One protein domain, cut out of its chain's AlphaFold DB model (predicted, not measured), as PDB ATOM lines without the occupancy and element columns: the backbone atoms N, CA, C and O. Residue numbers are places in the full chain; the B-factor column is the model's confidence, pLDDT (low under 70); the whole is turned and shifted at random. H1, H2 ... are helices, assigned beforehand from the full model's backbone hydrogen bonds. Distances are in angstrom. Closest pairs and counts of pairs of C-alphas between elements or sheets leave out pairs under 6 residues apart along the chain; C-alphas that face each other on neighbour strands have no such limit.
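This is residues 2 to 59 of the 161 residues of the protein "ShKT domain-containing protein" of Gongylonema pulchrum (UniProt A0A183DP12). Three short helices, H2, H3 and H4, make a small head, their centres set in a triangle, and an arm that holds H1 and the residues before it reaches away from this head, with residues 4 to 10, of which 8 to 10 belong to H1, sticking out free. After H4, residues 45 to 59 form a long tail with no named element. The printed part has 58 residues, with four named helices in the order H1, H2, H3, H4 and no named strand; the class is all helix, though 24 of the 58 residues are in named elements. It is only just loose, close to compact, with a radius of gyration of the C-alphas of 12.5 A, and elongated, spanning 36 by 22 by 21 A.

H1, residues 8 to 14, begins at C-alpha 8 at (158.169, 160.508, 153.479) and is 10.0 A long. H2, residues 23 to 29, is 9.9 A long and ends at C-alpha 29 at (176.083, 135.617, 137.580). H3 is residues 31 to 35, 8.3 A. H4 is residues 40 to 44, 5.9 A, ending at C-alpha 44 at (166.069, 147.391, 137.068).

H1 is apart from H2, H3 and H4. H2 and H3 are close but not clearly touching; their closest C-alphas, of Ile 27 and Lys 33, are 7.3 A apart. H3 and H4 touch only at the corner, the closest C-alphas being those of Cys 34 and Asn 42, 4.5 A. H2 and H4 touch, with the C-alphas of Cys 23 and Pro 41 closest at 6.3 A. In H1, H2 and H4 every O i to N i+4 pair is within hydrogen-bond range; in H3 it is 0 of 1, against 2 of 2 O i to N i+3 pairs.

The C-alphas farthest apart, of Thr 6 and Glu 29, are 37.9 A apart. The printed part has no cut. The links from H2 to H3 and H3 to H4 are tight, and that from H1 to H2 is short. Mean pLDDT of the printed part is 78.9, with residues 2 to 15 and 54 to 55 under 70.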
ATOM      1  N   GLU A   2     149.387 148.970 157.314       36.69
ATOM      2  CA  GLU A   2     149.191 149.566 155.989       36.69
ATOM      3  C   GLU A   2     149.887 150.927 155.975       36.69
ATOM      4  O   GLU A   2     149.675 151.744 156.871       36.69
ATOM      5  N   CYS A   3     150.781 151.129 155.014       44.25
ATOM      6  CA  CYS A   3     151.489 152.388 154.827       44.25
ATOM      7  C   CYS A   3     150.683 153.269 153.867       44.25
ATOM      8  O   CYS A   3     150.459 152.872 152.726       44.25
ATOM      9  N   GLU A   4     150.254 154.452 154.308       42.25
ATOM     10  CA  GLU A   4     149.583 155.435 153.448       42.25
ATOM     11  C   GLU A   4     150.603 156.346 152.726       42.25
ATOM     12  O   GLU A   4     151.604 156.775 153.303       42.25
ATOM     13  N   ASP A   5     150.309 156.685 151.464       49.16
ATOM     14  CA  ASP A   5     151.143 157.374 150.447       49.16
ATOM     15  C   ASP A   5     151.751 158.750 150.821       49.16
ATOM     16  O   ASP A   5     152.491 159.370 150.038       49.16
ATOM     17  N   THR A   6     151.425 159.280 151.999       49.22
ATOM     18  CA  THR A   6     151.814 160.633 152.429       49.22
ATOM     19  C   THR A   6     153.020 160.663 153.364       49.22
ATOM     20  O   THR A   6     153.565 161.741 153.608       49.22
ATOM     21  N   ASP A   7     153.498 159.508 153.829       52.09
ATOM     22  CA  ASP A   7     154.674 159.435 154.690       52.09
ATOM     23  C   ASP A   7     155.978 159.434 153.865       52.09
ATOM     24  O   ASP A   7     156.220 158.564 153.021       52.09
ATOM     25  N   ALA A   8     156.851 160.415 154.112       54.53
ATOM     26  CA  ALA A   8     158.169 160.508 153.479       54.53
ATOM     27  C   ALA A   8     159.039 159.273 153.781       54.53
ATOM     28  O   ALA A   8     159.853 158.879 152.947       54.53
ATOM     29  N   PHE A   9     158.821 158.623 154.929       47.09
ATOM     30  CA  PHE A   9     159.462 157.359 155.284       47.09
ATOM     31  C   PHE A   9     159.001 156.201 154.381       47.09
ATOM     32  O   PHE A   9     159.806 155.352 153.993       47.09
ATOM     33  N   CYS A  10     157.732 156.207 153.961       46.34
ATOM     34  CA  CYS A  10     157.166 155.196 153.066       46.34
ATOM     35  C   CYS A  10     157.591 155.395 151.604       46.34
ATOM     36  O   CYS A  10     157.885 154.415 150.920       46.34
ATOM     37  N   ARG A  11     157.743 156.641 151.134       47.41
ATOM     38  CA  ARG A  11     158.355 156.912 149.815       47.41
ATOM     39  C   ARG A  11     159.799 156.417 149.733       47.41
ATOM     40  O   ARG A  11     160.200 155.879 148.709       47.41
ATOM     41  N   HIS A  12     160.550 156.528 150.829       48.78
ATOM     42  CA  HIS A  12     161.937 156.056 150.921       48.78
ATOM     43  C   HIS A  12     162.061 154.524 150.867       48.78
ATOM     44  O   HIS A  12     163.050 153.997 150.359       48.78
ATOM     45  N   LEU A  13     161.051 153.804 151.369       49.09
ATOM     46  CA  LEU A  13     160.938 152.346 151.254       49.09
ATOM     47  C   LEU A  13     160.563 151.900 149.828       49.09
ATOM     48  O   LEU A  13     161.059 150.868 149.383       49.09
ATOM     49  N   MET A  14     159.767 152.692 149.095       52.28
ATOM     50  CA  MET A  14     159.396 152.421 147.693       52.28
ATOM     51  C   MET A  14     160.540 152.628 146.680       52.28
ATOM     52  O   MET A  14     160.455 152.156 145.552       52.28
ATOM     53  N   GLU A  15     161.634 153.303 147.047       66.62
ATOM     54  CA  GLU A  15     162.765 153.542 146.127       66.62
ATOM     55  C   GLU A  15     163.763 152.373 146.022       66.62
ATOM     56  O   GLU A  15     164.626 152.378 145.131       66.62
ATOM     57  N   CYS A  16     163.671 151.391 146.925       80.06
ATOM     58  CA  CYS A  16     164.608 150.273 147.060       80.06
ATOM     59  C   CYS A  16     163.944 148.932 146.722       80.06
ATOM     60  O   CYS A  16     163.911 148.003 147.533       80.06
ATOM     61  N   GLU A  17     163.424 148.829 145.504       87.19
ATOM     62  CA  GLU A  17     162.828 147.609 144.968       87.19
ATOM     63  C   GLU A  17     163.550 147.168 143.689       87.19
ATOM     64  O   GLU A  17     164.181 147.969 142.991       87.19
ATOM     65  N   ASP A  18     163.490 145.868 143.412       91.12
ATOM     66  CA  ASP A  18     163.862 145.319 142.117       91.12
ATOM     67  C   ASP A  18     162.609 145.255 141.247       91.12
ATOM     68  O   ASP A  18     161.615 144.647 141.627       91.12
ATOM     69  N   THR A  19     162.655 145.878 140.075       92.12
ATOM     70  CA  THR A  19     161.501 145.936 139.161       92.12
ATOM     71  C   THR A  19     161.453 144.761 138.185       92.12
ATOM     72  O   THR A  19     160.471 144.603 137.462       92.12
ATOM     73  N   ASP A  20     162.490 143.917 138.178       93.56
ATOM     74  CA  ASP A  20     162.590 142.727 137.338       93.56
ATOM     75  C   ASP A  20     162.813 141.463 138.189       93.56
ATOM     76  O   ASP A  20     163.618 141.436 139.124       93.56
ATOM     77  N   ALA A  21     162.111 140.382 137.849       91.12
ATOM     78  CA  ALA A  21     162.182 139.113 138.572       91.12
ATOM     79  C   ALA A  21     163.540 138.389 138.422       91.12
ATOM     80  O   ALA A  21     163.883 137.537 139.244       91.12
ATOM     81  N   PHE A  22     164.333 138.714 137.395       93.06
ATOM     82  CA  PHE A  22     165.628 138.089 137.109       93.06
ATOM     83  C   PHE A  22     166.812 138.744 137.825       93.06
ATOM     84  O   PHE A  22     167.940 138.258 137.695       93.06
ATOM     85  N   CYS A  23     166.584 139.792 138.620       93.75
ATOM     86  CA  CYS A  23     167.643 140.511 139.328       93.75
ATOM     87  C   CYS A  23     168.549 139.600 140.164       93.75
ATOM     88  O   CYS A  23     169.775 139.711 140.093       93.75
ATOM     89  N   SER A  24     167.961 138.638 140.878       93.25
ATOM     90  CA  SER A  24     168.707 137.659 141.675       93.25
ATOM     91  C   SER A  24     169.689 136.832 140.844       93.25
ATOM     92  O   SER A  24     170.834 136.633 141.252       93.25
ATOM     93  N   LYS A  25     169.273 136.406 139.649       93.31
ATOM     94  CA  LYS A  25     170.098 135.628 138.724       93.31
ATOM     95  C   LYS A  25     171.210 136.474 138.115       93.31
ATOM     96  O   LYS A  25     172.370 136.084 138.191       93.31
ATOM     97  N   TRP A  26     170.882 137.631 137.537       94.56
ATOM     98  CA  TRP A  26     171.876 138.459 136.843       94.56
ATOM     99  C   TRP A  26     173.000 138.926 137.765       94.56
ATOM    100  O   TRP A  26     174.160 138.972 137.356       94.56
ATOM    101  N   ILE A  27     172.666 139.256 139.012       94.94
ATOM    102  CA  ILE A  27     173.638 139.763 139.982       94.94
ATOM    103  C   ILE A  27     174.505 138.635 140.534       94.94
ATOM    104  O   ILE A  27     175.709 138.837 140.697       94.94
ATOM    105  N   ALA A  28     173.928 137.452 140.758       94.31
ATOM    106  CA  ALA A  28     174.692 136.269 141.139       94.31
ATOM    107  C   ALA A  28     175.627 135.784 140.012       94.31
ATOM    108  O   ALA A  28     176.711 135.283 140.296       94.31
ATOM    109  N   GLU A  29     175.240 135.946 138.740       94.06
ATOM    110  CA  GLU A  29     176.083 135.617 137.580       94.06
ATOM    111  C   GLU A  29     177.215 136.629 137.366       94.06
ATOM    112  O   GLU A  29     178.357 136.243 137.113       94.06
ATOM    113  N   ASN A  30     176.913 137.930 137.431       93.94
ATOM    114  CA  ASN A  30     177.914 138.980 137.276       93.94
ATOM    115  C   ASN A  30     177.506 140.275 137.990       93.94
ATOM    116  O   ASN A  30     176.881 141.171 137.414       93.94
ATOM    117  N   SER A  31     177.980 140.426 139.224       92.94
ATOM    118  CA  SER A  31     177.735 141.608 140.051       92.94
ATOM    119  C   SER A  31     178.324 142.908 139.490       92.94
ATOM    120  O   SER A  31     177.910 143.989 139.898       92.94
ATOM    121  N   SER A  32     179.286 142.844 138.561       93.25
ATOM    122  CA  SER A  32     179.912 144.045 137.980       93.25
ATOM    123  C   SER A  32     178.924 144.857 137.142       93.25
ATOM    124  O   SER A  32     179.067 146.075 137.028       93.25
ATOM    125  N   LYS A  33     177.883 144.198 136.612       92.25
ATOM    126  CA  LYS A  33     176.804 144.832 135.843       92.25
ATOM    127  C   LYS A  33     175.998 145.844 136.655       92.25
ATOM    128  O   LYS A  33     175.387 146.730 136.074       92.25
ATOM    129  N   CYS A  34     176.054 145.776 137.984       91.25
ATOM    130  CA  CYS A  34     175.454 146.785 138.851       91.25
ATOM    131  C   CYS A  34     176.040 148.190 138.665       91.25
ATOM    132  O   CYS A  34     175.387 149.157 139.042       91.25
ATOM    133  N   TYR A  35     177.246 148.327 138.107       90.25
ATOM    134  CA  TYR A  35     177.932 149.615 137.940       90.25
ATOM    135  C   TYR A  35     178.015 150.076 136.479       90.25
ATOM    136  O   TYR A  35     178.682 151.066 136.182       90.25
ATOM    137  N   MET A  36     177.368 149.357 135.560       90.81
ATOM    138  CA  MET A  36     177.374 149.655 134.129       90.81
ATOM    139  C   MET A  36     176.036 150.288 133.743       90.81
ATOM    140  O   MET A  36     175.007 149.633 133.842       90.81
ATOM    141  N   VAL A  37     176.059 151.552 133.311       82.44
ATOM    142  CA  VAL A  37     174.852 152.381 133.096       82.44
ATOM    143  C   VAL A  37     173.887 151.788 132.056       82.44
ATOM    144  O   VAL A  37     172.681 151.958 132.181       82.44
ATOM    145  N   ASP A  38     174.401 151.041 131.076       85.19
ATOM    146  CA  ASP A  38     173.607 150.464 129.978       85.19
ATOM    147  C   ASP A  38     173.230 148.981 130.191       85.19
ATOM    148  O   ASP A  38     172.737 148.316 129.279       85.19
ATOM    149  N   GLU A  39     173.474 148.424 131.380       90.69
ATOM    150  CA  GLU A  39     173.175 147.024 131.700       90.69
ATOM    151  C   GLU A  39     171.874 146.885 132.505       90.69
ATOM    152  O   GLU A  39     171.584 147.677 133.404       90.69
ATOM    153  N   LEU A  40     171.106 145.820 132.234       91.50
ATOM    154  CA  LEU A  40     169.806 145.572 132.880       91.50
ATOM    155  C   LEU A  40     169.873 145.614 134.422       91.50
ATOM    156  O   LEU A  40     169.004 146.250 135.023       91.50
ATOM    157  N   PRO A  41     170.889 145.029 135.095       91.44
ATOM    158  CA  PRO A  41     170.977 145.092 136.552       91.44
ATOM    159  C   PRO A  41     171.102 146.507 137.125       91.44
ATOM    160  O   PRO A  41     170.539 146.774 138.182       91.44
ATOM    161  N   ASN A  42     171.796 147.426 136.451       89.94
ATOM    162  CA  ASN A  42     171.910 148.808 136.927       89.94
ATOM    163  C   ASN A  42     170.562 149.546 136.856       89.94
ATOM    164  O   ASN A  42     170.223 150.295 137.771       89.94
ATOM    165  N   THR A  43     169.784 149.280 135.804       89.75
ATOM    166  CA  THR A  43     168.498 149.935 135.542       89.75
ATOM    167  C   THR A  43     167.361 149.375 136.396       89.75
ATOM    168  O   THR A  43     166.586 150.143 136.965       89.75
ATOM    169  N   TYR A  44     167.252 148.047 136.500       91.94
ATOM    170  CA  TYR A  44     166.069 147.391 137.068       91.94
ATOM    171  C   TYR A  44     166.277 146.834 138.480       91.94
ATOM    172  O   TYR A  44     165.299 146.637 139.201       91.94
ATOM    173  N   CYS A  45     167.525 146.617 138.909       92.69
ATOM    174  CA  CYS A  45     167.837 145.857 140.121       92.69
ATOM    175  C   CYS A  45     168.440 146.718 141.234       92.69
ATOM    176  O   CYS A  45     169.493 146.394 141.794       92.69
ATOM    177  N   ARG A  46     167.808 147.859 141.544       89.94
ATOM    178  CA  ARG A  46     168.354 148.838 142.500       89.94
ATOM    179  C   ARG A  46     168.582 148.222 143.875       89.94
ATOM    180  O   ARG A  46     169.639 148.449 144.469       89.94
ATOM    181  N   LYS A  47     167.627 147.419 144.357       89.94
ATOM    182  CA  LYS A  47     167.729 146.720 145.639       89.94
ATOM    183  C   LYS A  47     168.849 145.705 145.587       89.94
ATOM    184  O   LYS A  47     169.814 145.854 146.325       89.94
ATOM    185  N   SER A  48     168.790 144.731 144.692       91.56
ATOM    186  CA  SER A  48     169.786 143.661 144.639       91.56
ATOM    187  C   SER A  48     171.215 144.169 144.362       91.56
ATOM    188  O   SER A  48     172.181 143.586 144.853       91.56
ATOM    189  N   CYS A  49     171.381 145.293 143.654       90.88
ATOM    190  CA  CYS A  49     172.680 145.945 143.447       90.88
ATOM    191  C   CYS A  49     173.159 146.806 144.630       90.88
ATOM    192  O   CYS A  49     174.286 147.310 144.603       90.88
ATOM    193  N   SER A  50     172.347 146.957 145.682       87.88
ATOM    194  CA  SER A  50     172.579 147.881 146.801       87.88
ATOM    195  C   SER A  50     172.746 149.342 146.358       87.88
ATOM    196  O   SER A  50     173.543 150.077 146.934       87.88
ATOM    197  N   LEU A  51     172.003 149.765 145.333       86.31
ATOM    198  CA  LEU A  51     171.957 151.147 144.829       86.31
ATOM    199  C   LEU A  51     170.860 151.981 145.514       86.31
ATOM    200  O   LEU A  51     170.426 153.010 144.995       86.31
ATOM    201  N   CYS A  52     170.390 151.519 146.669       79.88
ATOM    202  CA  CYS A  52     169.401 152.206 147.485       79.88
ATOM    203  C   CYS A  52     170.018 153.377 148.258       79.88
ATOM    204  O   CYS A  52     171.237 153.549 148.300       79.88
ATOM    205  N   SER A  53     169.168 154.195 148.885       73.44
ATOM    206  CA  SER A  53     169.616 155.295 149.743       73.44
ATOM    207  C   SER A  53     170.590 154.821 150.831       73.44
ATOM    208  O   SER A  53     170.503 153.690 151.310       73.44
ATOM    209  N   THR A  54     171.491 155.704 151.272       68.31
ATOM    210  CA  THR A  54     172.548 155.420 152.264       68.31
ATOM    211  C   THR A  54     172.028 154.937 153.621       68.31
ATOM    212  O   THR A  54     172.802 154.433 154.431       68.31
ATOM    213  N   THR A  55     170.729 155.076 153.877       69.00
ATOM    214  CA  THR A  55     170.044 154.610 155.085       69.00
ATOM    215  C   THR A  55     169.627 153.139 155.030       69.00
ATOM    216  O   THR A  55     169.361 152.556 156.080       69.00
ATOM    217  N   ILE A  56     169.589 152.517 153.846       71.88
ATOM    218  CA  ILE A  56     169.155 151.129 153.651       71.88
ATOM    219  C   ILE A  56     170.356 150.291 153.211       71.88
ATOM    220  O   ILE A  56     170.733 150.265 152.040       71.88
ATOM    221  N   SER A  57     170.963 149.577 154.161       78.75
ATOM    222  CA  SER A  57     172.032 148.617 153.876       78.75
ATOM    223  C   SER A  57     171.486 147.193 153.827       78.75
ATOM    224  O   SER A  57     170.868 146.736 154.791       78.75
ATOM    225  N   ILE A  58     171.778 146.460 152.751       85.75
ATOM    226  CA  ILE A  58     171.490 145.025 152.687       85.75
ATOM    227  C   ILE A  58     172.451 144.290 153.630       85.75
ATOM    228  O   ILE A  58     173.668 144.472 153.518       85.75
ATOM    229  N   PRO A  59     171.944 143.456 154.557       89.81
ATOM    230  CA  PRO A  59     172.806 142.645 155.398       89.81
ATOM    231  C   PRO A  59     173.687 141.736 154.550       89.81
ATOM    232  O   PRO A  59     173.248 141.155 153.559       89.81
TER     233      PRO A  59